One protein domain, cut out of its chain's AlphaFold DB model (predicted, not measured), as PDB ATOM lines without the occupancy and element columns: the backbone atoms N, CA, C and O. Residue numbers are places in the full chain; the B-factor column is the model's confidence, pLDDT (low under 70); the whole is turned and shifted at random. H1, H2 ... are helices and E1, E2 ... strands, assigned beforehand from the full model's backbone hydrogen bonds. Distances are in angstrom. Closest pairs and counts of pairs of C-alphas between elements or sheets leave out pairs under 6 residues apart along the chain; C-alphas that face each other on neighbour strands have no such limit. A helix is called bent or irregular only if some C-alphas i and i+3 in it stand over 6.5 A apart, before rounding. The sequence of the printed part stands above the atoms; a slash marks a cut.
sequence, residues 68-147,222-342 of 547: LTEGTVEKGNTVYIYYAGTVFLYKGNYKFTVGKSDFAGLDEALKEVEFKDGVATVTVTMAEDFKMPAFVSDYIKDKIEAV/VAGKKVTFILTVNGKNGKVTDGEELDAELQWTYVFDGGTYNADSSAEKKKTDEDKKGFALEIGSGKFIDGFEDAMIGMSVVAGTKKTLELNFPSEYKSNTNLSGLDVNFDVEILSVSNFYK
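This is residues 68 to 147 and 222 to 342 of the 547 residues of the protein "Peptidylprolyl isomerase" of Clostridiales bacterium (UniProt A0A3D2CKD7). One long, twisted sheet is built along the bent strand E1, with two wings set on opposite sides of it and shifted along its length: E4, E3 and E2 toward its far end, E7 and E6 toward its beginning, where the short E5 also pairs with it. The helices are few: H2 lies slantwise over E1 on one face, the short H1 is on the opposite face near E2, and the short H3 is near E6. The printed part has 201 residues, with three named helices and seven named strands, which follow one another along the chain as E1, then H1, E2, H2, E3, E4, E5, H3, E6 and E7; the neighbour pairs of the branched sheet, E1 and E4, E1 and E5, E1 and E7, E2 and E3, E3 and E4, and E6 and E7, are antiparallel, and the class is mixed, helices and strands. The whole is only just compact, close to loose, with a radius of gyration of the C-alphas of 19.6 A, and elongated, spanning 67 by 36 by 32 A.

E1, residues 78 to 97, runs 49.9 A from C-alpha 78 at (54.779, 5.004, -17.028) to C-alpha 97 at (22.698, 26.677, -48.577), and bends by 62 degrees at residue 94. E4, residues 245 to 261, is 39.4 A long and bends by 85 degrees at residue 258. E7, residues 327 to 341, is 36.3 A long, bends by 75 degrees at residue 335 and ends at C-alpha 341 (62.159, -0.457, -10.657). The shorter strands are E2, residues 119 to 125, E3, residues 226 to 232, E5, residues 279 to 282, and E6, residues 306 to 312. H2, residues 134 to 147, is 20.1 A long; H1 holds residues 106 to 110 and H3 residues 292 to 296.

E4 and E5 lie on one side of E1, E7 on the other side. N 94 and O 248 of E1 and E4 are 2.8 A apart, within hydrogen-bond range, as are N 79 and O 281 of E1 and E5, 2.8 A, and N 84 and O 331 of E1 and E7, 2.9 A. E3 and E4 form a hairpin, with N 230 and O 251 at 2.8 A; E2 is the edge strand beside E3, with N 122 and O 229 at 2.8 A. E6 and E7 form a hairpin, with N 309 and O 330 at 2.8 A. H2 is on the sheet at a height of 9.2 A, over E1 and at 45 degrees to it on the local plane; the closest C-alphas are those of Tyr 90 and Val 136, 6.1 A. H1 is on the opposite face, over none of the strands, at a height of 4.3 A, only just above the sheet's level. H3 is on the sheet, over none of its strands; its closest C-alphas to E6 are those of Ala 295 and Leu 309, 6.5 A. In H1, H2 and H3 every O i to N i+4 pair is within hydrogen-bond range.

The two C-alphas farthest apart are those of Gly 243 and Lys 342, 67.9 A. Residues 148 to 221 are not printed, and C-alphas 147 and 222 are 22.0 A apart across this cut. The links E3 to E4, E4 to E5 and E6 to E7 are long. The mean pLDDT of the printed part is 87.7; residues 257 to 277, of which 257 to 261 belong to E4, are under 70.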
ATOM      1  N   LEU A  68      61.423  10.941 -14.388       93.62
ATOM      2  CA  LEU A  68      62.309  11.379 -15.455       93.62
ATOM      3  C   LEU A  68      62.071  12.866 -15.732       93.62
ATOM      4  O   LEU A  68      60.959  13.283 -16.052       93.62
ATOM      5  N   THR A  69      63.122  13.674 -15.610       92.44
ATOM      6  CA  THR A  69      63.059  15.130 -15.832       92.44
ATOM      7  C   THR A  69      63.652  15.562 -17.174       92.44
ATOM      8  O   THR A  69      63.414  16.687 -17.615       92.44
ATOM      9  N   GLU A  70      64.388  14.675 -17.846       93.69
ATOM     10  CA  GLU A  70      64.987  14.884 -19.163       93.69
ATOM     11  C   GLU A  70      64.975  13.595 -19.997       93.69
ATOM     12  O   GLU A  70      64.806  12.498 -19.467       93.69
ATOM     13  N   GLY A  71      65.153  13.732 -21.315       95.94
ATOM     14  CA  GLY A  71      65.113  12.615 -22.260       95.94
ATOM     15  C   GLY A  71      63.757  12.452 -22.946       95.94
ATOM     16  O   GLY A  71      62.986  13.408 -23.083       95.94
ATOM     17  N   THR A  72      63.489  11.239 -23.422       97.38
ATOM     18  CA  THR A  72      62.285  10.904 -24.186       97.38
ATOM     19  C   THR A  72      61.552   9.711 -23.592       97.38
ATOM     20  O   THR A  72      62.173   8.866 -22.961       97.38
ATOM     21  N   VAL A  73      60.245   9.632 -23.829       96.81
ATOM     22  CA  VAL A  73      59.405   8.485 -23.478       96.81
ATOM     23  C   VAL A  73      59.902   7.234 -24.206       96.81
ATOM     24  O   VAL A  73      60.049   7.239 -25.430       96.81
ATOM     25  N   GLU A  74      60.110   6.159 -23.454       96.44
ATOM     26  CA  GLU A  74      60.529   4.847 -23.947       96.44
ATOM     27  C   GLU A  74      59.531   3.749 -23.544       96.44
ATOM     28  O   GLU A  74      58.707   3.913 -22.639       96.44
ATOM     29  N   LYS A  75      59.616   2.593 -24.215       95.19
ATOM     30  CA  LYS A  75      58.819   1.411 -23.866       95.19
ATOM     31  C   LYS A  75      59.110   0.973 -22.424       95.19
ATOM     32  O   LYS A  75      60.269   0.864 -22.037       95.19
ATOM     33  N   GLY A  76      58.061   0.698 -21.653       92.00
ATOM     34  CA  GLY A  76      58.127   0.350 -20.230       92.00
ATOM     35  C   GLY A  76      58.078   1.549 -19.276       92.00
ATOM     36  O   GLY A  76      57.900   1.357 -18.076       92.00
ATOM     37  N   ASN A  77      58.191   2.793 -19.763       95.38
ATOM     38  CA  ASN A  77      57.922   3.955 -18.915       95.38
ATOM     39  C   ASN A  77      56.433   4.032 -18.561       95.38
ATOM     40  O   ASN A  77      55.570   3.687 -19.366       95.38
ATOM     41  N   THR A  78      56.128   4.557 -17.377       94.25
ATOM     42  CA  THR A  78      54.779   5.004 -17.028       94.25
ATOM     43  C   THR A  78      54.666   6.498 -17.282       94.25
ATOM     44  O   THR A  78      55.358   7.297 -16.655       94.25
ATOM     45  N   VAL A  79      53.792   6.882 -18.206       93.38
ATOM     46  CA  VAL A  79      53.461   8.277 -18.493       93.38
ATOM     47  C   VAL A  79      52.179   8.652 -17.762       93.38
ATOM     48  O   VAL A  79      51.183   7.932 -17.802       93.38
ATOM     49  N   TYR A  80      52.195   9.798 -17.101       91.44
ATOM     50  CA  TYR A  80      51.007  10.421 -16.543       91.44
ATOM     51  C   TYR A  80      50.552  11.498 -17.512       91.44
ATOM     52  O   TYR A  80      51.299  12.440 -17.786       91.44
ATOM     53  N   ILE A  81      49.352  11.345 -18.070       90.75
ATOM     54  CA  ILE A  81      48.879  12.188 -19.168       90.75
ATOM     55  C   ILE A  81      47.501  12.778 -18.910       90.75
ATOM     56  O   ILE A  81      46.621  12.150 -18.317       90.75
ATOM     57  N   TYR A  82      47.288  13.974 -19.442       89.44
ATOM     58  CA  TYR A  82      45.964  14.387 -19.878       89.44
ATOM     59  C   TYR A  82      45.781  14.000 -21.338       89.44
ATOM     60  O   TYR A  82      46.723  14.061 -22.125       89.44
ATOM     61  N   TYR A  83      44.576  13.572 -21.691       88.75
ATOM     62  CA  TYR A  83      44.238  13.260 -23.068       88.75
ATOM     63  C   TYR A  83      42.784  13.598 -23.373       88.75
ATOM     64  O   TYR A  83      41.914  13.481 -22.506       88.75
ATOM     65  N   ALA A  84      42.519  14.008 -24.608       87.88
ATOM     66  CA  ALA A  84      41.173  14.185 -25.127       87.88
ATOM     67  C   ALA A  84      41.072  13.612 -26.541       87.88
ATOM     68  O   ALA A  84      41.808  14.022 -27.435       87.88
ATOM     69  N   GLY A  85      40.159  12.657 -26.729       88.94
ATOM     70  CA  GLY A  85      39.886  12.061 -28.032       88.94
ATOM     71  C   GLY A  85      38.790  12.805 -28.799       88.94
ATOM     72  O   GLY A  85      37.688  13.006 -28.288       88.94
ATOM     73  N   THR A  86      39.079  13.165 -30.047       91.38
ATOM     74  CA  THR A  86      38.145  13.765 -31.006       91.38
ATOM     75  C   THR A  86      37.949  12.814 -32.175       91.38
ATOM     76  O   THR A  86      38.872  12.583 -32.950       91.38
ATOM     77  N   VAL A  87      36.747  12.264 -32.308       91.38
ATOM     78  CA  VAL A  87      36.377  11.348 -33.395       91.38
ATOM     79  C   VAL A  87      35.870  12.142 -34.587       91.38
ATOM     80  O   VAL A  87      35.099  13.088 -34.410       91.38
ATOM     81  N   PHE A  88      36.248  11.730 -35.793       93.00
ATOM     82  CA  PHE A  88      35.775  12.313 -37.044       93.00
ATOM     83  C   PHE A  88      34.707  11.412 -37.661       93.00
ATOM     84  O   PHE A  88      34.985  10.338 -38.185       93.00
ATOM     85  N   LEU A  89      33.466  11.884 -37.609       91.44
ATOM     86  CA  LEU A  89      32.291  11.207 -38.158       91.44
ATOM     87  C   LEU A  89      32.203  11.359 -39.675       91.44
ATOM     88  O   LEU A  89      31.727  10.467 -40.367       91.44
ATOM     89  N   TYR A  90      32.647  12.504 -40.192       92.38
ATOM     90  CA  TYR A  90      32.694  12.787 -41.622       92.38
ATOM     91  C   TYR A  90      33.822  13.767 -41.931       92.38
ATOM     92  O   TYR A  90      33.999  14.755 -41.213       92.38
ATOM     93  N   LYS A  91      34.548  13.515 -43.025       93.31
ATOM     94  CA  LYS A  91      35.509  14.449 -43.614       93.31
ATOM     95  C   LYS A  91      35.362  14.436 -45.129       93.31
ATOM     96  O   LYS A  91      35.638  13.427 -45.773       93.31
ATOM     97  N   GLY A  92      34.947  15.557 -45.705       93.25
ATOM     98  CA  GLY A  92      34.791  15.645 -47.151       93.25
ATOM     99  C   GLY A  92      34.134  16.928 -47.623       93.25
ATOM    100  O   GLY A  92      33.753  17.790 -46.831       93.25
ATOM    101  N   ASN A  93      33.984  17.044 -48.940       93.06
ATOM    102  CA  ASN A  93      33.282  18.171 -49.544       93.06
ATOM    103  C   ASN A  93      31.805  18.151 -49.137       93.06
ATOM    104  O   ASN A  93      31.168  17.096 -49.105       93.06
ATOM    105  N   TYR A  94      31.265  19.328 -48.851       92.50
ATOM    106  CA  TYR A  94      29.891  19.529 -48.432       92.50
ATOM    107  C   TYR A  94      29.361  20.827 -49.038       92.50
ATOM    108  O   TYR A  94      29.812  21.929 -48.718       92.50
ATOM    109  N   LYS A  95      28.389  20.677 -49.939       91.31
ATOM    110  CA  LYS A  95      27.665  21.790 -50.549       91.31
ATOM    111  C   LYS A  95      26.392  22.030 -49.762       91.31
ATOM    112  O   LYS A  95      25.607  21.105 -49.591       91.31
ATOM    113  N   PHE A  96      26.167  23.266 -49.342       89.69
ATOM    114  CA  PHE A  96      24.970  23.624 -48.593       89.69
ATOM    115  C   PHE A  96      24.508  25.042 -48.913       89.69
ATOM    116  O   PHE A  96      25.241  25.855 -49.481       89.69
ATOM    117  N   THR A  97      23.275  25.336 -48.521       91.19
ATOM    118  CA  THR A  97      22.698  26.677 -48.577       91.19
ATOM    119  C   THR A  97      22.526  27.165 -47.147       91.19
ATOM    120  O   THR A  97      21.897  26.482 -46.353       91.19
ATOM    121  N   VAL A  98      23.045  28.334 -46.777       88.38
ATOM    122  CA  VAL A  98      22.870  28.876 -45.416       88.38
ATOM    123  C   VAL A  98      21.379  28.897 -45.052       88.38
ATOM    124  O   VAL A  98      20.555  29.342 -45.851       88.38
ATOM    125  N   GLY A  99      21.038  28.360 -43.875       84.06
ATOM    126  CA  GLY A  99      19.652  28.149 -43.448       84.06
ATOM    127  C   GLY A  99      19.030  26.814 -43.878       84.06
ATOM    128  O   GLY A  99      17.865  26.570 -43.567       84.06
ATOM    129  N   LYS A 100      19.774  25.955 -44.591       85.81
ATOM    130  CA  LYS A 100      19.383  24.596 -44.996       85.81
ATOM    131  C   LYS A 100      20.585  23.650 -44.991       85.81
ATOM    132  O   LYS A 100      21.608  23.913 -45.616       85.81
ATOM    133  N   SER A 101      20.450  22.507 -44.353       82.81
ATOM    134  CA  SER A 101      21.517  21.527 -44.245       82.81
ATOM    135  C   SER A 101      20.930  20.121 -44.125       82.81
ATOM    136  O   SER A 101      19.784  19.929 -43.720       82.81
ATOM    137  N   ASP A 102      21.736  19.128 -44.492       83.12
ATOM    138  CA  ASP A 102      21.377  17.716 -44.357       83.12
ATOM    139  C   ASP A 102      21.424  17.241 -42.890       83.12
ATOM    140  O   ASP A 102      20.899  16.181 -42.555       83.12
ATOM    141  N   PHE A 103      22.020  18.038 -41.996       83.81
ATOM    142  CA  PHE A 103      22.074  17.800 -40.555       83.81
ATOM    143  C   PHE A 103      20.972  18.582 -39.837       83.81
ATOM    144  O   PHE A 103      21.060  19.804 -39.681       83.81
ATOM    145  N   ALA A 104      19.958  17.870 -39.344       72.81
ATOM    146  CA  ALA A 104      18.878  18.474 -38.570       72.81
ATOM    147  C   ALA A 104      19.428  19.250 -37.354       72.81
ATOM    148  O   ALA A 104      20.147  18.699 -36.520       72.81
ATOM    149  N   GLY A 105      19.088  20.540 -37.261       74.31
ATOM    150  CA  GLY A 105      19.538  21.450 -36.198       74.31
ATOM    151  C   GLY A 105      20.769  22.298 -36.544       74.31
ATOM    152  O   GLY A 105      20.972  23.340 -35.922       74.31
ATOM    153  N   LEU A 106      21.552  21.925 -37.564       82.44
ATOM    154  CA  LEU A 106      22.656  22.756 -38.062       82.44
ATOM    155  C   LEU A 106      22.142  23.959 -38.874       82.44
ATOM    156  O   LEU A 106      22.767  25.016 -38.864       82.44
ATOM    157  N   ASP A 107      20.979  23.828 -39.511       85.25
ATOM    158  CA  ASP A 107      20.361  24.823 -40.402       85.25
ATOM    159  C   ASP A 107      20.291  26.229 -39.794       85.25
ATOM    160  O   ASP A 107      20.714  27.209 -40.407       85.25
ATOM    161  N   GLU A 108      19.776  26.325 -38.568       84.69
ATOM    162  CA  GLU A 108      19.640  27.596 -37.855       84.69
ATOM    163  C   GLU A 108      20.989  28.098 -37.343       84.69
ATOM    164  O   GLU A 108      21.270  29.294 -37.414       84.69
ATOM    165  N   ALA A 109      21.857  27.192 -36.881       86.38
ATOM    166  CA  ALA A 109      23.184  27.558 -36.402       86.38
ATOM    167  C   ALA A 109      24.037  28.177 -37.521       86.38
ATOM    168  O   ALA A 109      24.771  29.129 -37.261       86.38
ATOM    169  N   LEU A 110      23.884  27.707 -38.769       86.69
ATOM    170  CA  LEU A 110      24.587  28.230 -39.946       86.69
ATOM    171  C   LEU A 110      24.304  29.710 -40.227       86.69
ATOM    172  O   LEU A 110      25.176  30.389 -40.766       86.69
ATOM    173  N   LYS A 111      23.130  30.235 -39.856       87.12
ATOM    174  CA  LYS A 111      22.758  31.639 -40.124       87.12
ATOM    175  C   LYS A 111      23.602  32.641 -39.337       87.12
ATOM    176  O   LYS A 111      23.779  33.772 -39.779       87.12
ATOM    177  N   GLU A 112      24.144  32.223 -38.196       87.81
ATOM    178  CA  GLU A 112      24.953  33.073 -37.315       87.81
ATOM    179  C   GLU A 112      26.461  32.827 -37.456       87.81
ATOM    180  O   GLU A 112      27.262  33.417 -36.729       87.81
ATOM    181  N   VAL A 113      26.867  31.971 -38.398       88.81
ATOM    182  CA  VAL A 113      28.268  31.600 -38.587       88.81
ATOM    183  C   VAL A 113      29.092  32.760 -39.129       88.81
ATOM    184  O   VAL A 113      28.706  33.473 -40.058       88.81
ATOM    185  N   GLU A 114      30.288  32.902 -38.568       92.88
ATOM    186  CA  GLU A 114      31.314  33.818 -39.036       92.88
ATOM    187  C   GLU A 114      32.574  33.029 -39.395       92.88
ATOM    188  O   GLU A 114      33.102  32.279 -38.572       92.88
ATOM    189  N   PHE A 115      33.062  33.221 -40.619       93.56
ATOM    190  CA  PHE A 115      34.325  32.645 -41.065       93.56
ATOM    191  C   PHE A 115      35.491  33.539 -40.650       93.56
ATOM    192  O   PHE A 115      35.459  34.758 -40.860       93.56
ATOM    193  N   LYS A 116      36.535  32.923 -40.098       93.88
ATOM    194  CA  LYS A 116      37.815  33.558 -39.787       93.88
ATOM    195  C   LYS A 116      38.924  32.786 -40.478       93.88
ATOM    196  O   LYS A 116      39.098  31.595 -40.246       93.88
ATOM    197  N   ASP A 117      39.626  33.479 -41.362       92.25
ATOM    198  CA  ASP A 117      40.667  32.948 -42.238       92.25
ATOM    199  C   ASP A 117      40.221  31.684 -42.989       92.25
ATOM    200  O   ASP A 117      40.956  30.711 -43.122       92.25
ATOM    201  N   GLY A 118      38.984  31.709 -43.493       93.50
ATOM    202  CA  GLY A 118      38.394  30.597 -44.234       93.50
ATOM    203  C   GLY A 118      37.831  29.466 -43.377       93.50
ATOM    204  O   GLY A 118      37.265  28.543 -43.951       93.50
ATOM    205  N   VAL A 119      37.915  29.529 -42.044       95.12
ATOM    206  CA  VAL A 119      37.412  28.478 -41.142       95.12
ATOM    207  C   VAL A 119      36.259  28.994 -40.288       95.12
ATOM    208  O   VAL A 119      36.302  30.099 -39.746       95.12
ATOM    209  N   ALA A 120      35.229  28.171 -40.137       94.31
ATOM    210  CA  ALA A 120      34.142  28.377 -39.195       94.31
ATOM    211  C   ALA A 120      33.926  27.124 -38.344       94.31
ATOM    212  O   ALA A 120      33.829  26.020 -38.874       94.31
ATOM    213  N   THR A 121      33.789  27.307 -37.031       93.94
ATOM    214  CA  THR A 121      33.492  26.226 -36.084       93.94
ATOM    215  C   THR A 121      32.106  26.438 -35.497       93.94
ATOM    216  O   THR A 121      31.832  27.474 -34.892       93.94
ATOM    217  N   VAL A 122      31.237  25.447 -35.661       92.38
ATOM    218  CA  VAL A 122      29.849  25.474 -35.196       92.38
ATOM    219  C   VAL A 122      29.633  24.305 -34.261       92.38
ATOM    220  O   VAL A 122      29.880  23.161 -34.628       92.38
ATOM    221  N   THR A 123      29.144  24.574 -33.059       91.06
ATOM    222  CA  THR A 123      28.846  23.518 -32.095       91.06
ATOM    223  C   THR A 123      27.349  23.450 -31.848       91.06
ATOM    224  O   THR A 123      26.733  24.451 -31.486       91.06
ATOM    225  N   VAL A 124      26.771  22.267 -32.035       89.88
ATOM    226  CA  VAL A 124      25.322  22.034 -31.979       89.88
ATOM    227  C   VAL A 124      25.050  20.821 -31.095       89.88
ATOM    228  O   VAL A 124      25.816  19.858 -31.104       89.88
ATOM    229  N   THR A 125      23.964  20.858 -30.327       90.00
ATOM    230  CA  THR A 125      23.431  19.663 -29.662       90.00
ATOM    231  C   THR A 125      22.482  18.963 -30.624       90.00
ATOM    232  O   THR A 125      21.507  19.571 -31.065       90.00
ATOM    233  N   MET A 126      22.776  17.712 -30.976       86.75
ATOM    234  CA  MET A 126      21.919  16.930 -31.869       86.75
ATOM    235  C   MET A 126      20.588  16.608 -31.186       86.75
ATOM    236  O   MET A 126      20.540  16.390 -29.977       86.75
ATOM    237  N   ALA A 127      19.505  16.562 -31.963       85.81
ATOM    238  CA  ALA A 127      18.196  16.164 -31.454       85.81
ATOM    239  C   ALA A 127      18.207  14.708 -30.943       85.81
ATOM    240  O   ALA A 127      18.978  13.880 -31.425       85.81
ATOM    241  N   GLU A 128      17.341  14.387 -29.982       84.88
ATOM    242  CA  GLU A 128      17.205  13.024 -29.429       84.88
ATOM    243  C   GLU A 128      16.744  12.003 -30.480       84.88
ATOM    244  O   GLU A 128      17.096  10.827 -30.439       84.88
ATOM    245  N   ASP A 129      15.963  12.452 -31.461       82.38
ATOM    246  CA  ASP A 129      15.478  11.653 -32.585       82.38
ATOM    247  C   ASP A 129      16.343  11.805 -33.847       82.38
ATOM    248  O   ASP A 129      15.931  11.375 -34.929       82.38
ATOM    249  N   PHE A 130      17.543  12.390 -33.717       83.88
ATOM    250  CA  PHE A 130      18.452  12.636 -34.832       83.88
ATOM    251  C   PHE A 130      18.730  11.356 -35.635       83.88
ATOM    252  O   PHE A 130      19.009  10.280 -35.094       83.88
ATOM    253  N   LYS A 131      18.661  11.496 -36.962       82.62
ATOM    254  CA  LYS A 131      18.964  10.447 -37.934       82.62
ATOM    255  C   LYS A 131      20.194  10.843 -38.726       82.62
ATOM    256  O   LYS A 131      20.238  11.933 -39.293       82.62
ATOM    257  N   MET A 132      21.176   9.947 -38.761       85.12
ATOM    258  CA  MET A 132      22.409  10.189 -39.494       85.12
ATOM    259  C   MET A 132      22.116  10.269 -41.001       85.12
ATOM    260  O   MET A 132      21.400   9.409 -41.521       85.12
ATOM    261  N   PRO A 133      22.628  11.287 -41.715       87.75
ATOM    262  CA  PRO A 133      22.473  11.362 -43.161       87.75
ATOM    263  C   PRO A 133      23.116  10.157 -43.857       87.75
ATOM    264  O   PRO A 133      24.216   9.744 -43.490       87.75
ATOM    265  N   ALA A 134      22.468   9.635 -44.903       87.75
ATOM    266  CA  ALA A 134      22.920   8.426 -45.603       87.75
ATOM    267  C   ALA A 134      24.367   8.530 -46.117       87.75
ATOM    268  O   ALA A 134      25.134   7.587 -45.971       87.75
ATOM    269  N   PHE A 135      24.766   9.701 -46.630       88.44
ATOM    270  CA  PHE A 135      26.130   9.917 -47.122       88.44
ATOM    271  C   PHE A 135      27.191   9.799 -46.018       88.44
ATOM    272  O   PHE A 135      28.326   9.426 -46.305       88.44
ATOM    273  N   VAL A 136      26.840  10.098 -44.760       89.12
ATOM    274  CA  VAL A 136      27.750   9.898 -43.629       89.12
ATOM    275  C   VAL A 136      27.806   8.422 -43.257       89.12
ATOM    276  O   VAL A 136      28.895   7.890 -43.079       89.12
ATOM    277  N   SER A 137      26.663   7.734 -43.194       87.50
ATOM    278  CA  SER A 137      26.645   6.288 -42.943       87.50
ATOM    279  C   SER A 137      27.449   5.508 -43.990       87.50
ATOM    280  O   SER A 137      28.160   4.571 -43.637       87.50
ATOM    281  N   ASP A 138      27.375   5.905 -45.261       90.50
ATOM    282  CA  ASP A 138      28.166   5.303 -46.340       90.50
ATOM    283  C   ASP A 138      29.664   5.613 -46.177       90.50
ATOM    284  O   ASP A 138      30.481   4.698 -46.227       90.50
ATOM    285  N   TYR A 139      30.023   6.860 -45.846       91.25
ATOM    286  CA  TYR A 139      31.405   7.234 -45.519       91.25
ATOM    287  C   TYR A 139      31.998   6.389 -44.376       91.25
ATOM    288  O   TYR A 139      33.148   5.958 -44.451       91.25
ATOM    289  N   ILE A 140      31.223   6.125 -43.319       90.69
ATOM    290  CA  ILE A 140      31.676   5.313 -42.179       90.69
ATOM    291  C   ILE A 140      31.907   3.854 -42.599       90.69
ATOM    292  O   ILE A 140      32.902   3.254 -42.194       90.69
ATOM    293  N   LYS A 141      31.036   3.280 -43.440       91.12
ATOM    294  CA  LYS A 141      31.232   1.922 -43.977       91.12
ATOM    295  C   LYS A 141      32.510   1.830 -44.803       91.12
ATOM    296  O   LYS A 141      33.305   0.921 -44.569       91.12
ATOM    297  N   ASP A 142      32.740   2.800 -45.688       92.94
ATOM    298  CA  ASP A 142      33.958   2.869 -46.501       92.94
ATOM    299  C   ASP A 142      35.213   2.964 -45.615       92.94
ATOM    300  O   ASP A 142      36.224   2.313 -45.883       92.94
ATOM    301  N   LYS A 143      35.148   3.727 -44.513       92.50
ATOM    302  CA  LYS A 143      36.230   3.811 -43.519       92.50
ATOM    303  C   LYS A 143      36.500   2.481 -42.825       92.50
ATOM    304  O   LYS A 143      37.657   2.078 -42.731       92.50
ATOM    305  N   ILE A 144      35.457   1.778 -42.389       92.06
ATOM    306  CA  ILE A 144      35.592   0.446 -41.788       92.06
ATOM    307  C   ILE A 144      36.257  -0.519 -42.775       92.06
ATOM    308  O   ILE A 144      37.178  -1.236 -42.391       92.06
ATOM    309  N   GLU A 145      35.828  -0.537 -44.038       93.50
ATOM    310  CA  GLU A 145      36.428  -1.395 -45.067       93.50
ATOM    311  C   GLU A 145      37.899  -1.043 -45.333       93.50
ATOM    312  O   GLU A 145      38.738  -1.942 -45.378       93.50
ATOM    313  N   ALA A 146      38.237   0.246 -45.415       93.75
ATOM    314  CA  ALA A 146      39.617   0.693 -45.594       93.75
ATOM    315  C   ALA A 146      40.530   0.256 -44.433       93.75
ATOM    316  O   ALA A 146      41.627  -0.254 -44.669       93.75
ATOM    317  N   VAL A 147      40.068   0.388 -43.183       92.06
ATOM    318  CA  VAL A 147      40.826  -0.069 -42.006       92.06
ATOM    319  C   VAL A 147      40.971  -1.596 -42.006       92.06
ATOM    320  O   VAL A 147      42.060  -2.095 -41.734       92.06
ATOM    321  N   VAL A 222      25.494   9.989 -31.376       83.69
ATOM    322  CA  VAL A 222      25.603  11.423 -31.096       83.69
ATOM    323  C   VAL A 222      24.261  12.118 -30.838       83.69
ATOM    324  O   VAL A 222      24.260  13.318 -30.583       83.69
ATOM    325  N   ALA A 223      23.129  11.411 -30.880       86.00
ATOM    326  CA  ALA A 223      21.817  11.946 -30.512       86.00
ATOM    327  C   ALA A 223      21.829  12.466 -29.067       86.00
ATOM    328  O   ALA A 223      22.429  11.851 -28.184       86.00
ATOM    329  N   GLY A 224      21.253  13.650 -28.847       84.50
ATOM    330  CA  GLY A 224      21.312  14.356 -27.559       84.50
ATOM    331  C   GLY A 224      22.699  14.910 -27.189       84.50
ATOM    332  O   GLY A 224      22.835  15.626 -26.194       84.50
ATOM    333  N   LYS A 225      23.747  14.632 -27.980       86.12
ATOM    334  CA  LYS A 225      25.130  15.024 -27.675       86.12
ATOM    335  C   LYS A 225      25.546  16.300 -28.389       86.12
ATOM    336  O   LYS A 225      25.036  16.665 -29.449       86.12
ATOM    337  N   LYS A 226      26.529  16.975 -27.797       88.81
ATOM    338  CA  LYS A 226      27.171  18.159 -28.367       88.81
ATOM    339  C   LYS A 226      28.237  17.725 -29.377       88.81
ATOM    340  O   LYS A 226      29.198  17.057 -29.008       88.81
ATOM    341  N   VAL A 227      28.075  18.121 -30.634       90.94
ATOM    342  CA  VAL A 227      28.997  17.821 -31.744       90.94
ATOM    343  C   VAL A 227      29.486  19.108 -32.394       90.94
ATOM    344  O   VAL A 227      28.840  20.154 -32.285       90.94
ATOM    345  N   THR A 228      30.616  19.030 -33.089       93.38
ATOM    346  CA  THR A 228      31.250  20.189 -33.717       93.38
ATOM    347  C   THR A 228      31.389  19.985 -35.220       93.38
ATOM    348  O   THR A 228      31.933  18.985 -35.680       93.38
ATOM    349  N   PHE A 229      30.920  20.963 -35.985       93.81
ATOM    350  CA  PHE A 229      31.107  21.076 -37.424       93.81
ATOM    351  C   PHE A 229      32.180  22.128 -37.686       93.81
ATOM    352  O   PHE A 229      32.047  23.276 -37.260       93.81
ATOM    353  N   ILE A 230      33.242  21.741 -38.381       94.81
ATOM    354  CA  ILE A 230      34.294  22.645 -38.837       94.81
ATOM    355  C   ILE A 230      34.144  22.761 -40.349       94.81
ATOM    356  O   ILE A 230      34.285  21.778 -41.071       94.81
ATOM    357  N   LEU A 231      33.811  23.959 -40.816       94.25
ATOM    358  CA  LEU A 231      33.589  24.274 -42.222       94.25
ATOM    359  C   LEU A 231      34.770  25.094 -42.725       94.25
ATOM    360  O   LEU A 231      35.044  26.169 -42.189       94.25
ATOM    361  N   THR A 232      35.431  24.614 -43.773       96.25
ATOM    362  CA  THR A 232      36.537  25.331 -44.413       96.25
ATOM    363  C   THR A 232      36.136  25.771 -45.815       96.25
ATOM    364  O   THR A 232      35.860  24.939 -46.677       96.25
ATOM    365  N   VAL A 233      36.115  27.083 -46.056       94.81
ATOM    366  CA  VAL A 233      35.851  27.703 -47.361       94.81
ATOM    367  C   VAL A 233      36.991  28.666 -47.674       94.81
ATOM    368  O   VAL A 233      37.108  29.742 -47.083       94.81
ATOM    369  N   ASN A 234      37.844  28.287 -48.625       90.62
ATOM    370  CA  ASN A 234      39.049  29.043 -48.964       90.62
ATOM    371  C   ASN A 234      38.742  30.513 -49.296       90.62
ATOM    372  O   ASN A 234      37.977  30.820 -50.209       90.62
ATOM    373  N   GLY A 235      39.378  31.429 -48.560       87.06
ATOM    374  CA  GLY A 235      39.258  32.875 -48.766       87.06
ATOM    375  C   GLY A 235      37.960  33.515 -48.253       87.06
ATOM    376  O   GLY A 235      37.803  34.728 -48.398       87.06
ATOM    377  N   LYS A 236      37.040  32.753 -47.645       91.50
ATOM    378  CA  LYS A 236      35.825  33.303 -47.024       91.50
ATOM    379  C   LYS A 236      36.163  33.932 -45.672       91.50
ATOM    380  O   LYS A 236      36.879  33.347 -44.870       91.50
ATOM    381  N   ASN A 237      35.619  35.119 -45.411       92.62
ATOM    382  CA  ASN A 237      35.760  35.824 -44.139       92.62
ATOM    383  C   ASN A 237      34.474  36.577 -43.794       92.62
ATOM    384  O   ASN A 237      33.769  37.052 -44.687       92.62
ATOM    385  N   GLY A 238      34.208  36.726 -42.497       92.00
ATOM    386  CA  GLY A 238      33.043  37.432 -41.973       92.00
ATOM    387  C   GLY A 238      31.764  36.592 -41.969       92.00
ATOM    388  O   GLY A 238      31.785  35.378 -42.189       92.00
ATOM    389  N   LYS A 239      30.640  37.250 -41.661       91.12
ATOM    390  CA  LYS A 239      29.322  36.611 -41.558       91.12
ATOM    391  C   LYS A 239      28.812  36.126 -42.912       91.12
ATOM    392  O   LYS A 239      29.017  36.783 -43.935       91.12
ATOM    393  N   VAL A 240      28.105  35.004 -42.897       89.62
ATOM    394  CA  VAL A 240      27.377  34.492 -44.064       89.62
ATOM    395  C   VAL A 240      25.999  35.141 -44.206       89.62
ATOM    396  O   VAL A 240      25.473  35.715 -43.255       89.62
ATOM    397  N   THR A 241      25.420  35.078 -45.408       89.94
ATOM    398  CA  THR A 241      24.048  35.562 -45.660       89.94
ATOM    399  C   THR A 241      23.078  34.386 -45.737       89.94
ATOM    400  O   THR A 241      23.395  33.382 -46.365       89.94
ATOM    401  N   ASP A 242      21.890  34.503 -45.138       88.75
ATOM    402  CA  ASP A 242      20.834  33.487 -45.262       88.75
ATOM    403  C   ASP A 242      20.489  33.230 -46.740       88.75
ATOM    404  O   ASP A 242      20.319  34.171 -47.521       88.75
ATOM    405  N   GLY A 243      20.433  31.959 -47.140       88.38
ATOM    406  CA  GLY A 243      20.271  31.556 -48.537       88.38
ATOM    407  C   GLY A 243      21.545  31.562 -49.399       88.38
ATOM    408  O   GLY A 243      21.457  31.213 -50.574       88.38
ATOM    409  N   GLU A 244      22.714  31.941 -48.869       91.19
ATOM    410  CA  GLU A 244      23.992  31.861 -49.594       91.19
ATOM    411  C   GLU A 244      24.393  30.397 -49.842       91.19
ATOM    412  O   GLU A 244      24.360  29.579 -48.926       91.19
ATOM    413  N   GLU A 245      24.789  30.056 -51.069       93.06
ATOM    414  CA  GLU A 245      25.320  28.729 -51.397       93.06
ATOM    415  C   GLU A 245      26.835  28.690 -51.197       93.06
ATOM    416  O   GLU A 245      27.563  29.538 -51.719       93.06
ATOM    417  N   LEU A 246      27.310  27.685 -50.465       91.94
ATOM    418  CA  LEU A 246      28.722  27.495 -50.155       91.94
ATOM    419  C   LEU A 246      29.153  26.061 -50.466       91.94
ATOM    420  O   LEU A 246      28.382  25.110 -50.331       91.94
ATOM    421  N   ASP A 247      30.410  25.928 -50.877       93.19
ATOM    422  CA  ASP A 247      31.106  24.656 -51.066       93.19
ATOM    423  C   ASP A 247      32.251  24.617 -50.054       93.19
ATOM    424  O   ASP A 247      33.178  25.428 -50.139       93.19
ATOM    425  N   ALA A 248      32.126  23.759 -49.046       93.75
ATOM    426  CA  ALA A 248      33.047  23.688 -47.921       93.75
ATOM    427  C   ALA A 248      33.696  22.310 -47.826       93.75
ATOM    428  O   ALA A 248      33.074  21.297 -48.131       93.75
ATOM    429  N   GLU A 249      34.918  22.259 -47.307       96.06
ATOM    430  CA  GLU A 249      35.422  21.034 -46.692       96.06
ATOM    431  C   GLU A 249      34.848  20.959 -45.272       96.06
ATOM    432  O   GLU A 249      35.121  21.823 -44.433       96.06
ATOM    433  N   LEU A 250      34.000  19.960 -45.027       94.56
ATOM    434  CA  LEU A 250      33.371  19.716 -43.738       94.56
ATOM    435  C   LEU A 250      34.167  18.672 -42.957       94.56
ATOM    436  O   LEU A 250      34.412  17.576 -43.460       94.56
ATOM    437  N   GLN A 251      34.467  18.984 -41.699       95.50
ATOM    438  CA  GLN A 251      34.795  17.999 -40.674       95.50
ATOM    439  C   GLN A 251      33.675  17.980 -39.637       95.50
ATOM    440  O   GLN A 251      33.402  18.986 -38.981       95.50
ATOM    441  N   TRP A 252      33.021  16.834 -39.490       93.38
ATOM    442  CA  TRP A 252      32.038  16.609 -38.439       93.38
ATOM    443  C   TRP A 252      32.674  15.780 -37.333       93.38
ATOM    444  O   TRP A 252      33.111  14.655 -37.569       93.38
ATOM    445  N   THR A 253      32.763  16.354 -36.138       93.00
ATOM    446  CA  THR A 253      33.560  15.817 -35.037       93.00
ATOM    447  C   THR A 253      32.764  15.688 -33.749       93.00
ATOM    448  O   THR A 253      31.832  16.454 -33.479       93.00
ATOM    449  N   TYR A 254      33.163  14.722 -32.929       89.00
ATOM    450  CA  TYR A 254      32.604  14.479 -31.607       89.00
ATOM    451  C   TYR A 254      33.726  14.171 -30.613       89.00
ATOM    452  O   TYR A 254      34.553  13.293 -30.849       89.00
ATOM    453  N   VAL A 255      33.743  14.896 -29.495       83.88
ATOM    454  CA  VAL A 255      34.620  14.601 -28.356       83.88
ATOM    455  C   VAL A 255      33.863  13.653 -27.437       83.88
ATOM    456  O   VAL A 255      32.780  13.999 -26.967       83.88
ATOM    457  N   PHE A 256      34.396  12.457 -27.208       74.19
ATOM    458  CA  PHE A 256      33.689  11.426 -26.450       74.19
ATOM    459  C   PHE A 256      34.050  11.463 -24.967       74.19
ATOM    460  O   PHE A 256      35.215  11.383 -24.590       74.19
ATOM    461  N   ASP A 257      33.025  11.530 -24.116       58.84
ATOM    462  CA  ASP A 257      33.179  11.794 -22.678       58.84
ATOM    463  C   ASP A 257      33.973  10.701 -21.932       58.84
ATOM    464  O   ASP A 257      34.655  10.974 -20.946       58.84
ATOM    465  N   GLY A 258      33.929   9.455 -22.418       56.00
ATOM    466  CA  GLY A 258      34.600   8.304 -21.799       56.00
ATOM    467  C   GLY A 258      36.120   8.233 -22.004       56.00
ATOM    468  O   GLY A 258      36.760   7.371 -21.412       56.00
ATOM    469  N   GLY A 259      36.699   9.114 -22.828       53.75
ATOM    470  CA  GLY A 259      38.134   9.146 -23.137       53.75
ATOM    471  C   GLY A 259      38.741  10.533 -22.983       53.75
ATOM    472  O   GLY A 259      39.607  10.917 -23.768       53.75
ATOM    473  N   THR A 260      38.254  11.320 -22.023       60.69
ATOM    474  CA  THR A 260      38.810  12.645 -21.743       60.69
ATOM    475  C   THR A 260      39.279  12.745 -20.298       60.69
ATOM    476  O   THR A 260      38.478  12.953 -19.388       60.69
ATOM    477  N   TYR A 261      40.590  12.655 -20.090       68.19
ATOM    478  CA  TYR A 261      41.236  13.196 -18.897       68.19
ATOM    479  C   TYR A 261      41.702  14.606 -19.235       68.19
ATOM    480  O   TYR A 261      42.750  14.794 -19.843       68.19
ATOM    481  N   ASN A 262      40.888  15.599 -18.881       65.19
ATOM    482  CA  ASN A 262      41.093  16.986 -19.286       65.19
ATOM    483  C   ASN A 262      41.286  17.893 -18.063       65.19
ATOM    484  O   ASN A 262      40.389  17.973 -17.216       65.19
ATOM    485  N   ALA A 263      42.404  18.630 -18.034       64.31
ATOM    486  CA  ALA A 263      42.719  19.662 -17.042       64.31
ATOM    487  C   ALA A 263      41.572  20.669 -16.828       64.31
ATOM    488  O   ALA A 263      41.374  21.188 -15.729       64.31
ATOM    489  N   ASP A 264      40.798  20.938 -17.880       63.97
ATOM    490  CA  ASP A 264      39.706  21.901 -17.874       63.97
ATOM    491  C   ASP A 264      38.354  21.346 -17.422       63.97
ATOM    492  O   ASP A 264      37.405  22.130 -17.264       63.97
ATOM    493  N   SER A 265      38.243  20.037 -17.191       68.44
ATOM    494  CA  SER A 265      36.998  19.431 -16.720       68.44
ATOM    495  C   SER A 265      36.615  19.949 -15.328       68.44
ATOM    496  O   SER A 265      37.457  20.299 -14.498       68.44
ATOM    497  N   SER A 266      35.313  19.999 -15.047       64.94
ATOM    498  CA  SER A 266      34.795  20.443 -13.746       64.94
ATOM    499  C   SER A 266      35.237  19.538 -12.591       64.94
ATOM    500  O   SER A 266      35.351  20.011 -11.460       64.94
ATOM    501  N   ALA A 267      35.498  18.257 -12.871       65.69
ATOM    502  CA  ALA A 267      36.044  17.300 -11.918       65.69
ATOM    503  C   ALA A 267      37.524  17.586 -11.611       65.69
ATOM    504  O   ALA A 267      37.887  17.681 -10.442       65.69
ATOM    505  N   GLU A 268      38.360  17.802 -12.632       68.12
ATOM    506  CA  GLU A 268      39.790  18.106 -12.449       68.12
ATOM    507  C   GLU A 268      40.019  19.493 -11.826       68.12
ATOM    508  O   GLU A 268      40.889  19.653 -10.976       68.12
ATOM    509  N   LYS A 269      39.186  20.492 -12.145       66.81
ATOM    510  CA  LYS A 269      39.257  21.837 -11.534       66.81
ATOM    511  C   LYS A 269      38.981  21.858 -10.028       66.81
ATOM    512  O   LYS A 269      39.335  22.831  -9.368       66.81
ATOM    513  N   LYS A 270      38.326  20.823  -9.493       66.81
ATOM    514  CA  LYS A 270      38.069  20.667  -8.053       66.81
ATOM    515  C   LYS A 270      39.206  19.955  -7.315       66.81
ATOM    516  O   LYS A 270      39.226  20.015  -6.089       66.81
ATOM    517  N   LYS A 271      40.111  19.282  -8.031       63.88
ATOM    518  CA  LYS A 271      41.276  18.603  -7.452       63.88
ATOM    519  C   LYS A 271      42.341  19.623  -7.054       63.88
ATOM    520  O   LYS A 271      42.519  20.630  -7.746       63.88
ATOM    521  N   THR A 272      43.044  19.374  -5.950       63.53
ATOM    522  CA  THR A 272      44.213  20.187  -5.585       63.53
ATOM    523  C   THR A 272      45.355  19.937  -6.575       63.53
ATOM    524  O   THR A 272      45.331  18.958  -7.322       63.53
ATOM    525  N   ASP A 273      46.359  20.814  -6.614       56.56
ATOM    526  CA  ASP A 273      47.514  20.610  -7.499       56.56
ATOM    527  C   ASP A 273      48.318  19.344  -7.134       56.56
ATOM    528  O   ASP A 273      48.949  18.757  -8.007       56.56
ATOM    529  N   GLU A 274      48.221  18.859  -5.890       51.88
ATOM    530  CA  GLU A 274      48.803  17.580  -5.448       51.88
ATOM    531  C   GLU A 274      47.984  16.352  -5.913       51.88
ATOM    532  O   GLU A 274      48.534  15.259  -6.072       51.88
ATOM    533  N   ASP A 275      46.689  16.525  -6.206       55.41
ATOM    534  CA  ASP A 275      45.763  15.456  -6.622       55.41
ATOM    535  C   ASP A 275      45.694  15.252  -8.150       55.41
ATOM    536  O   ASP A 275      45.137  14.260  -8.641       55.41
ATOM    537  N   LYS A 276      46.221  16.200  -8.935       62.81
ATOM    538  CA  LYS A 276      46.185  16.188 -10.408       62.81
ATOM    539  C   LYS A 276      47.277  15.290 -10.989       62.81
ATOM    540  O   LYS A 276      48.253  15.759 -11.561       62.81
ATOM    541  N   LYS A 277      47.099  13.974 -10.869       67.12
ATOM    542  CA  LYS A 277      48.046  12.996 -11.434       67.12
ATOM    543  C   LYS A 277      47.763  12.619 -12.893       67.12
ATOM    544  O   LYS A 277      48.575  11.944 -13.500       67.12
ATOM    545  N   GLY A 278      46.640  13.042 -13.478       79.00
ATOM    546  CA  GLY A 278      46.229  12.594 -14.817       79.00
ATOM    547  C   GLY A 278      45.953  11.087 -14.888       79.00
ATOM    548  O   GLY A 278      45.689  10.442 -13.871       79.00
ATOM    549  N   PHE A 279      45.974  10.537 -16.100       85.88
ATOM    550  CA  PHE A 279      45.846   9.107 -16.362       85.88
ATOM    551  C   PHE A 279      47.232   8.457 -16.423       85.88
ATOM    552  O   PHE A 279      48.069   8.892 -17.209       85.88
ATOM    553  N   ALA A 280      47.462   7.416 -15.620       88.75
ATOM    554  CA  ALA A 280      48.705   6.647 -15.639       88.75
ATOM    555  C   ALA A 280      48.650   5.556 -16.722       88.75
ATOM    556  O   ALA A 280      47.795   4.669 -16.671       88.75
ATOM    557  N   LEU A 281      49.569   5.610 -17.683       91.38
ATOM    558  CA  LEU A 281      49.686   4.664 -18.790       91.38
ATOM    559  C   LEU A 281      51.104   4.095 -18.847       91.38
ATOM    560  O   LEU A 281      52.067   4.835 -19.013       91.38
ATOM    561  N   GLU A 282      51.236   2.776 -18.744       94.56
ATOM    562  CA  GLU A 282      52.499   2.097 -19.031       94.56
ATOM    563  C   GLU A 282      52.638   1.902 -20.546       94.56
ATOM    564  O   GLU A 282      51.762   1.318 -21.187       94.56
ATOM    565  N   ILE A 283      53.724   2.413 -21.123       95.94
ATOM    566  CA  ILE A 283      53.986   2.349 -22.563       95.94
ATOM    567  C   ILE A 283      54.353   0.917 -22.960       95.94
ATOM    568  O   ILE A 283      55.380   0.382 -22.537       95.94
ATOM    569  N   GLY A 284      53.543   0.320 -23.828       94.00
ATOM    570  CA  GLY A 284      53.605  -1.082 -24.229       94.00
ATOM    571  C   GLY A 284      52.630  -1.995 -23.476       94.00
ATOM    572  O   GLY A 284      52.755  -3.213 -23.602       94.00
ATOM    573  N   SER A 285      51.691  -1.443 -22.699       92.75
ATOM    574  CA  SER A 285      50.679  -2.207 -21.958       92.75
ATOM    575  C   SER A 285      49.470  -2.618 -22.803       92.75
ATOM    576  O   SER A 285      48.730  -3.515 -22.392       92.75
ATOM    577  N   GLY A 286      49.257  -1.987 -23.965       90.19
ATOM    578  CA  GLY A 286      48.126  -2.279 -24.853       90.19
ATOM    579  C   GLY A 286      46.775  -1.891 -24.246       90.19
ATOM    580  O   GLY A 286      45.763  -2.542 -24.504       90.19
ATOM    581  N   LYS A 287      46.759  -0.870 -23.379       86.38
ATOM    582  CA  LYS A 287      45.534  -0.369 -22.730       86.38
ATOM    583  C   LYS A 287      44.740   0.566 -23.639       86.38
ATOM    584  O   LYS A 287      43.540   0.734 -23.424       86.38
ATOM    585  N   PHE A 288      45.406   1.192 -24.606       88.88
ATOM    586  CA  PHE A 288      44.786   2.056 -25.609       88.88
ATOM    587  C   PHE A 288      44.641   1.345 -26.956       88.88
ATOM    588  O   PHE A 288      45.114   0.225 -27.138       88.88
ATOM    589  N   ILE A 289      43.952   2.003 -27.895       89.19
ATOM    590  CA  ILE A 289      43.906   1.548 -29.287       89.19
ATOM    591  C   ILE A 289      45.320   1.441 -29.861       89.19
ATOM    592  O   ILE A 289      46.236   2.152 -29.430       89.19
ATOM    593  N   ASP A 290      45.477   0.560 -30.842       90.38
ATOM    594  CA  ASP A 290      46.772   0.322 -31.464       90.38
ATOM    595  C   ASP A 290      47.375   1.611 -32.049       90.38
ATOM    596  O   ASP A 290      46.665   2.529 -32.468       90.38
ATOM    597  N   GLY A 291      48.701   1.714 -31.994       92.25
ATOM    598  CA  GLY A 291      49.447   2.910 -32.391       92.25
ATOM    599  C   GLY A 291      49.402   4.087 -31.404       92.25
ATOM    600  O   GLY A 291      50.236   4.985 -31.523       92.25
ATOM    601  N   PHE A 292      48.513   4.104 -30.400       95.00
ATOM    602  CA  PHE A 292      48.472   5.192 -29.408       95.00
ATOM    603  C   PHE A 292      49.760   5.267 -28.588       95.00
ATOM    604  O   PHE A 292      50.412   6.308 -28.533       95.00
ATOM    605  N   GLU A 293      50.136   4.153 -27.961       96.56
ATOM    606  CA  GLU A 293      51.313   4.080 -27.092       96.56
ATOM    607  C   GLU A 293      52.606   4.269 -27.902       96.56
ATOM    608  O   GLU A 293      53.500   5.002 -27.477       96.56
ATOM    609  N   ASP A 294      52.670   3.711 -29.113       96.19
ATOM    610  CA  ASP A 294      53.808   3.878 -30.020       96.19
ATOM    611  C   ASP A 294      53.980   5.331 -30.475       96.19
ATOM    612  O   ASP A 294      55.101   5.837 -30.541       96.19
ATOM    613  N   ALA A 295      52.880   6.046 -30.730       96.19
ATOM    614  CA  ALA A 295      52.931   7.453 -31.106       96.19
ATOM    615  C   ALA A 295      53.423   8.360 -29.961       96.19
ATOM    616  O   ALA A 295      53.849   9.492 -30.225       96.19
ATOM    617  N   MET A 296      53.397   7.882 -28.714       96.25
ATOM    618  CA  MET A 296      53.968   8.583 -27.563       96.25
ATOM    619  C   MET A 296      55.470   8.338 -27.379       96.25
ATOM    620  O   MET A 296      56.149   9.177 -26.782       96.25
ATOM    621  N   ILE A 297      56.015   7.239 -27.908       96.75
ATOM    622  CA  ILE A 297      57.453   6.952 -27.838       96.75
ATOM    623  C   ILE A 297      58.240   8.074 -28.528       96.75
ATOM    624  O   ILE A 297      57.874   8.580 -29.592       96.75
ATOM    625  N   GLY A 298      59.335   8.501 -27.900       96.44
ATOM    626  CA  GLY A 298      60.171   9.595 -28.390       96.44
ATOM    627  C   GLY A 298      59.659  10.996 -28.036       96.44
ATOM    628  O   GLY A 298      60.361  11.974 -28.295       96.44
ATOM    629  N   MET A 299      58.472  11.135 -27.431       96.62
ATOM    630  CA  MET A 299      58.037  12.422 -26.880       96.62
ATOM    631  C   MET A 299      58.966  12.862 -25.748       96.62
ATOM    632  O   MET A 299      59.439  12.039 -24.974       96.62
ATOM    633  N   SER A 300      59.212  14.166 -25.630       96.00
ATOM    634  CA  SER A 300      59.962  14.734 -24.503       96.00
ATOM    635  C   SER A 300      59.255  14.439 -23.178       96.00
ATOM    636  O   SER A 300      58.050  14.653 -23.075       96.00
ATOM    637  N   VAL A 301      60.000  14.015 -22.153       95.56
ATOM    638  CA  VAL A 301      59.439  13.741 -20.810       95.56
ATOM    639  C   VAL A 301      59.095  15.007 -20.013       95.56
ATOM    640  O   VAL A 301      58.543  14.928 -18.919       95.56
ATOM    641  N   VAL A 302      59.419  16.191 -20.546       93.44
ATOM    642  CA  VAL A 302      59.152  17.480 -19.895       93.44
ATOM    643  C   VAL A 302      57.646  17.696 -19.724       93.44
ATOM    644  O   VAL A 302      56.887  17.634 -20.695       93.44
ATOM    645  N   ALA A 303      57.226  18.009 -18.497       91.38
ATOM    646  CA  ALA A 303      55.840  18.323 -18.161       91.38
ATOM    647  C   ALA A 303      55.267  19.452 -19.042       91.38
ATOM    648  O   ALA A 303      55.936  20.448 -19.327       91.38
ATOM    649  N   GLY A 304      54.017  19.297 -19.465       89.94
ATOM    650  CA  GLY A 304      53.323  20.177 -20.401       89.94
ATOM    651  C   GLY A 304      53.644  19.915 -21.876       89.94
ATOM    652  O   GLY A 304      53.147  20.645 -22.734       89.94
ATOM    653  N   THR A 305      54.458  18.903 -22.212       94.50
ATOM    654  CA  THR A 305      54.692  18.514 -23.614       94.50
ATOM    655  C   THR A 305      53.387  18.018 -24.232       94.50
ATOM    656  O   THR A 305      52.789  17.067 -23.730       94.50
ATOM    657  N   LYS A 306      52.960  18.643 -25.336       94.88
ATOM    658  CA  LYS A 306      51.712  18.323 -26.043       94.88
ATOM    659  C   LYS A 306      51.976  17.691 -27.399       94.88
ATOM    660  O   LYS A 306      52.922  18.076 -28.086       94.88
ATOM    661  N   LYS A 307      51.108  16.769 -27.803       95.31
ATOM    662  CA  LYS A 307      51.097  16.190 -29.148       95.31
ATOM    663  C   LYS A 307      49.679  15.765 -29.511       95.31
ATOM    664  O   LYS A 307      48.966  15.242 -28.665       95.31
ATOM    665  N   THR A 308      49.294  15.963 -30.764       96.06
ATOM    666  CA  THR A 308      48.083  15.356 -31.325       96.06
ATOM    667  C   THR A 308      48.483  14.042 -31.986       96.06
ATOM    668  O   THR A 308      49.376  14.024 -32.835       96.06
ATOM    669  N   LEU A 309      47.873  12.939 -31.559       95.06
ATOM    670  CA  LEU A 309      48.058  11.610 -32.136       95.06
ATOM    671  C   LEU A 309      46.901  11.358 -33.102       95.06
ATOM    672  O   LEU A 309      45.757  11.264 -32.665       95.06
ATOM    673  N   GLU A 310      47.193  11.288 -34.396       95.50
ATOM    674  CA  GLU A 310      46.205  10.997 -35.440       95.50
ATOM    675  C   GLU A 310      46.179   9.483 -35.673       95.50
ATOM    676  O   GLU A 310      47.177   8.906 -36.105       95.50
ATOM    677  N   LEU A 311      45.069   8.837 -35.321       94.25
ATOM    678  CA  LEU A 311      44.905   7.384 -35.314       94.25
ATOM    679  C   LEU A 311      43.553   6.992 -35.920       94.25
ATOM    680  O   LEU A 311      42.704   7.833 -36.217       94.25
ATOM    681  N   ASN A 312      43.331   5.686 -36.032       92.88
ATOM    682  CA  ASN A 312      42.051   5.102 -36.396       92.88
ATOM    683  C   ASN A 312      41.621   4.104 -35.330       92.88
ATOM    684  O   ASN A 312      42.442   3.363 -34.789       92.88
ATOM    685  N   PHE A 313      40.323   4.051 -35.046       92.38
ATOM    686  CA  PHE A 313      39.785   2.916 -34.312       92.38
ATOM    687  C   PHE A 313      39.914   1.639 -35.152       92.38
ATOM    688  O   PHE A 313      39.735   1.704 -36.373       92.38
ATOM    689  N   PRO A 314      40.138   0.477 -34.511       92.19
ATOM    690  CA  PRO A 314      40.138  -0.808 -35.197       92.19
ATOM    691  C   PRO A 314      38.860  -1.031 -36.002       92.19
ATOM    692  O   PRO A 314      37.789  -0.510 -35.661       92.19
ATOM    693  N   SER A 315      38.948  -1.858 -37.038       92.12
ATOM    694  CA  SER A 315      37.794  -2.155 -37.887       92.12
ATOM    695  C   SER A 315      36.659  -2.880 -37.156       92.12
ATOM    696  O   SER A 315      35.496  -2.764 -37.547       92.12
ATOM    697  N   GLU A 316      36.989  -3.609 -36.087       89.56
ATOM    698  CA  GLU A 316      36.052  -4.276 -35.182       89.56
ATOM    699  C   GLU A 316      36.299  -3.835 -33.731       89.56
ATOM    700  O   GLU A 316      36.889  -4.557 -32.920       89.56
ATOM    701  N   TYR A 317      35.833  -2.636 -33.369       84.44
ATOM    702  CA  TYR A 317      36.030  -2.099 -32.023       84.44
ATOM    703  C   TYR A 317      34.944  -2.584 -31.049       84.44
ATOM    704  O   TYR A 317      33.927  -1.932 -30.816       84.44
ATOM    705  N   LYS A 318      35.167  -3.761 -30.452       78.50
ATOM    706  CA  LYS A 318      34.182  -4.471 -29.606       78.50
ATOM    707  C   LYS A 318      33.697  -3.679 -28.390       78.50
ATOM    708  O   LYS A 318      32.557  -3.853 -27.972       78.50
ATOM    709  N   SER A 319      34.550  -2.828 -27.823       73.50
ATOM    710  CA  SER A 319      34.203  -2.013 -26.653       73.50
ATOM    711  C   SER A 319      33.171  -0.931 -26.978       73.50
ATOM    712  O   SER A 319      32.426  -0.524 -26.090       73.50
ATOM    713  N   ASN A 320      33.116  -0.467 -28.232       78.12
ATOM    714  CA  ASN A 320      32.078   0.435 -28.724       78.12
ATOM    715  C   ASN A 320      31.995   0.367 -30.255       78.12
ATOM    716  O   ASN A 320      32.726   1.063 -30.962       78.12
ATOM    717  N   THR A 321      31.070  -0.440 -30.772       84.62
ATOM    718  CA  THR A 321      30.953  -0.712 -32.211       84.62
ATOM    719  C   THR A 321      30.733   0.548 -33.049       84.62
ATOM    720  O   THR A 321      31.219   0.603 -34.177       84.62
ATOM    721  N   ASN A 322      30.115   1.588 -32.479       84.00
ATOM    722  CA  ASN A 322      29.869   2.876 -33.138       84.00
ATOM    723  C   ASN A 322      31.139   3.654 -33.508       84.00
ATOM    724  O   ASN A 322      31.064   4.595 -34.294       84.00
ATOM    725  N   LEU A 323      32.283   3.311 -32.911       87.19
ATOM    726  CA  LEU A 323      33.558   3.974 -33.185       87.19
ATOM    727  C   LEU A 323      34.408   3.228 -34.216       87.19
ATOM    728  O   LEU A 323      35.416   3.768 -34.653       87.19
ATOM    729  N   SER A 324      34.017   2.012 -34.600       89.75
ATOM    730  CA  SER A 324      34.830   1.137 -35.451       89.75
ATOM    731  C   SER A 324      35.237   1.823 -36.756       89.75
ATOM    732  O   SER A 324      34.410   2.441 -37.424       89.75
ATOM    733  N   GLY A 325      36.515   1.708 -37.119       91.38
ATOM    734  CA  GLY A 325      37.088   2.263 -38.348       91.38
ATOM    735  C   GLY A 325      37.178   3.794 -38.429       91.38
ATOM    736  O   GLY A 325      37.801   4.305 -39.360       91.38
ATOM    737  N   LEU A 326      36.582   4.544 -37.494       92.44
ATOM    738  CA  LEU A 326      36.585   6.007 -37.541       92.44
ATOM    739  C   LEU A 326      37.982   6.578 -37.274       92.44
ATOM    740  O   LEU A 326      38.729   6.061 -36.441       92.44
ATOM    741  N   ASP A 327      38.301   7.685 -37.948       94.44
ATOM    742  CA  ASP A 327      39.498   8.469 -37.637       94.44
ATOM    743  C   ASP A 327      39.308   9.145 -36.265       94.44
ATOM    744  O   ASP A 327      38.212   9.610 -35.919       94.44
ATOM    745  N   VAL A 328      40.380   9.239 -35.486       93.06
ATOM    746  CA  VAL A 328      40.383   9.862 -34.164       93.06
ATOM    747  C   VAL A 328      41.692  10.595 -33.907       93.06
ATOM    748  O   VAL A 328      42.776  10.062 -34.120       93.06
ATOM    749  N   ASN A 329      41.582  11.813 -33.388       94.31
ATOM    750  CA  ASN A 329      42.724  12.578 -32.909       94.31
ATOM    751  C   ASN A 329      42.728  12.592 -31.387       94.31
ATOM    752  O   ASN A 329      41.748  13.010 -30.770       94.31
ATOM    753  N   PHE A 330      43.835  12.178 -30.785       93.31
ATOM    754  CA  PHE A 330      44.061  12.308 -29.353       93.31
ATOM    755  C   PHE A 330      45.024  13.448 -29.073       93.31
ATOM    756  O   PHE A 330      46.218  13.341 -29.346       93.31
ATOM    757  N   ASP A 331      44.520  14.525 -28.487       92.75
ATOM    758  CA  ASP A 331      45.376  15.560 -27.926       92.75
ATOM    759  C   ASP A 331      45.886  15.074 -26.576       92.75
ATOM    760  O   ASP A 331      45.110  14.979 -25.627       92.75
ATOM    761  N   VAL A 332      47.176  14.745 -26.501       93.25
ATOM    762  CA  VAL A 332      47.844  14.295 -25.277       93.25
ATOM    763  C   VAL A 332      48.741  15.391 -24.713       93.25
ATOM    764  O   VAL A 332      49.407  16.120 -25.450       93.25
ATOM    765  N   GLU A 333      48.785  15.489 -23.391       92.38
ATOM    766  CA  GLU A 333      49.679  16.351 -22.628       92.38
ATOM    767  C   GLU A 333      50.373  15.519 -21.547       92.38
ATOM    768  O   GLU A 333      49.711  14.927 -20.696       92.38
ATOM    769  N   ILE A 334      51.705  15.477 -21.580       92.69
ATOM    770  CA  ILE A 334      52.520  14.793 -20.572       92.69
ATOM    771  C   ILE A 334      52.554  15.638 -19.301       92.69
ATOM    772  O   ILE A 334      52.940  16.802 -19.344       92.69
ATOM    773  N   LEU A 335      52.202  15.045 -18.165       91.19
ATOM    774  CA  LEU A 335      52.317  15.656 -16.838       91.19
ATOM    775  C   LEU A 335      53.614  15.241 -16.151       91.19
ATOM    776  O   LEU A 335      54.341  16.081 -15.629       91.19
ATOM    777  N   SER A 336      53.917  13.948 -16.192       92.00
ATOM    778  CA  SER A 336      55.182  13.386 -15.737       92.00
ATOM    779  C   SER A 336      55.437  12.055 -16.433       92.00
ATOM    780  O   SER A 336      54.524  11.414 -16.957       92.00
ATOM    781  N   VAL A 337      56.698  11.640 -16.440       94.75
ATOM    782  CA  VAL A 337      57.105  10.316 -16.900       94.75
ATOM    783  C   VAL A 337      57.941   9.695 -15.802       94.75
ATOM    784  O   VAL A 337      58.837  10.343 -15.265       94.75
ATOM    785  N   SER A 338      57.648   8.447 -15.479       93.75
ATOM    786  CA  SER A 338      58.325   7.704 -14.431       93.75
ATOM    787  C   SER A 338      58.794   6.353 -14.947       93.75
ATOM    788  O   SER A 338      58.157   5.728 -15.796       93.75
ATOM    789  N   ASN A 339      59.901   5.878 -14.390       92.19
ATOM    790  CA  ASN A 339      60.339   4.501 -14.531       92.19
ATOM    791  C   ASN A 339      60.201   3.785 -13.187       92.19
ATOM    792  O   ASN A 339      60.751   4.244 -12.182       92.19
ATOM    793  N   PHE A 340      59.488   2.660 -13.177       90.12
ATOM    794  CA  PHE A 340      59.408   1.806 -12.000       90.12
ATOM    795  C   PHE A 340      60.542   0.789 -12.008       90.12
ATOM    796  O   PHE A 340      60.883   0.216 -13.041       90.12
ATOM    797  N   TYR A 341      61.112   0.537 -10.839       89.50
ATOM    798  CA  TYR A 341      62.159  -0.457 -10.657       89.50
ATOM    799  C   TYR A 341      61.893  -1.292  -9.411       89.50
ATOM    800  O   TYR A 341      61.274  -0.850  -8.440       89.50
ATOM    801  N   LYS A 342      62.373  -2.533  -9.439       92.56
ATOM    802  CA  LYS A 342      62.360  -3.392  -8.261       92.56
ATOM    803  C   LYS A 342      63.414  -2.879  -7.282       92.56
ATOM    804  O   LYS A 342      64.569  -2.724  -7.674       92.56
TER     805      LYS A 342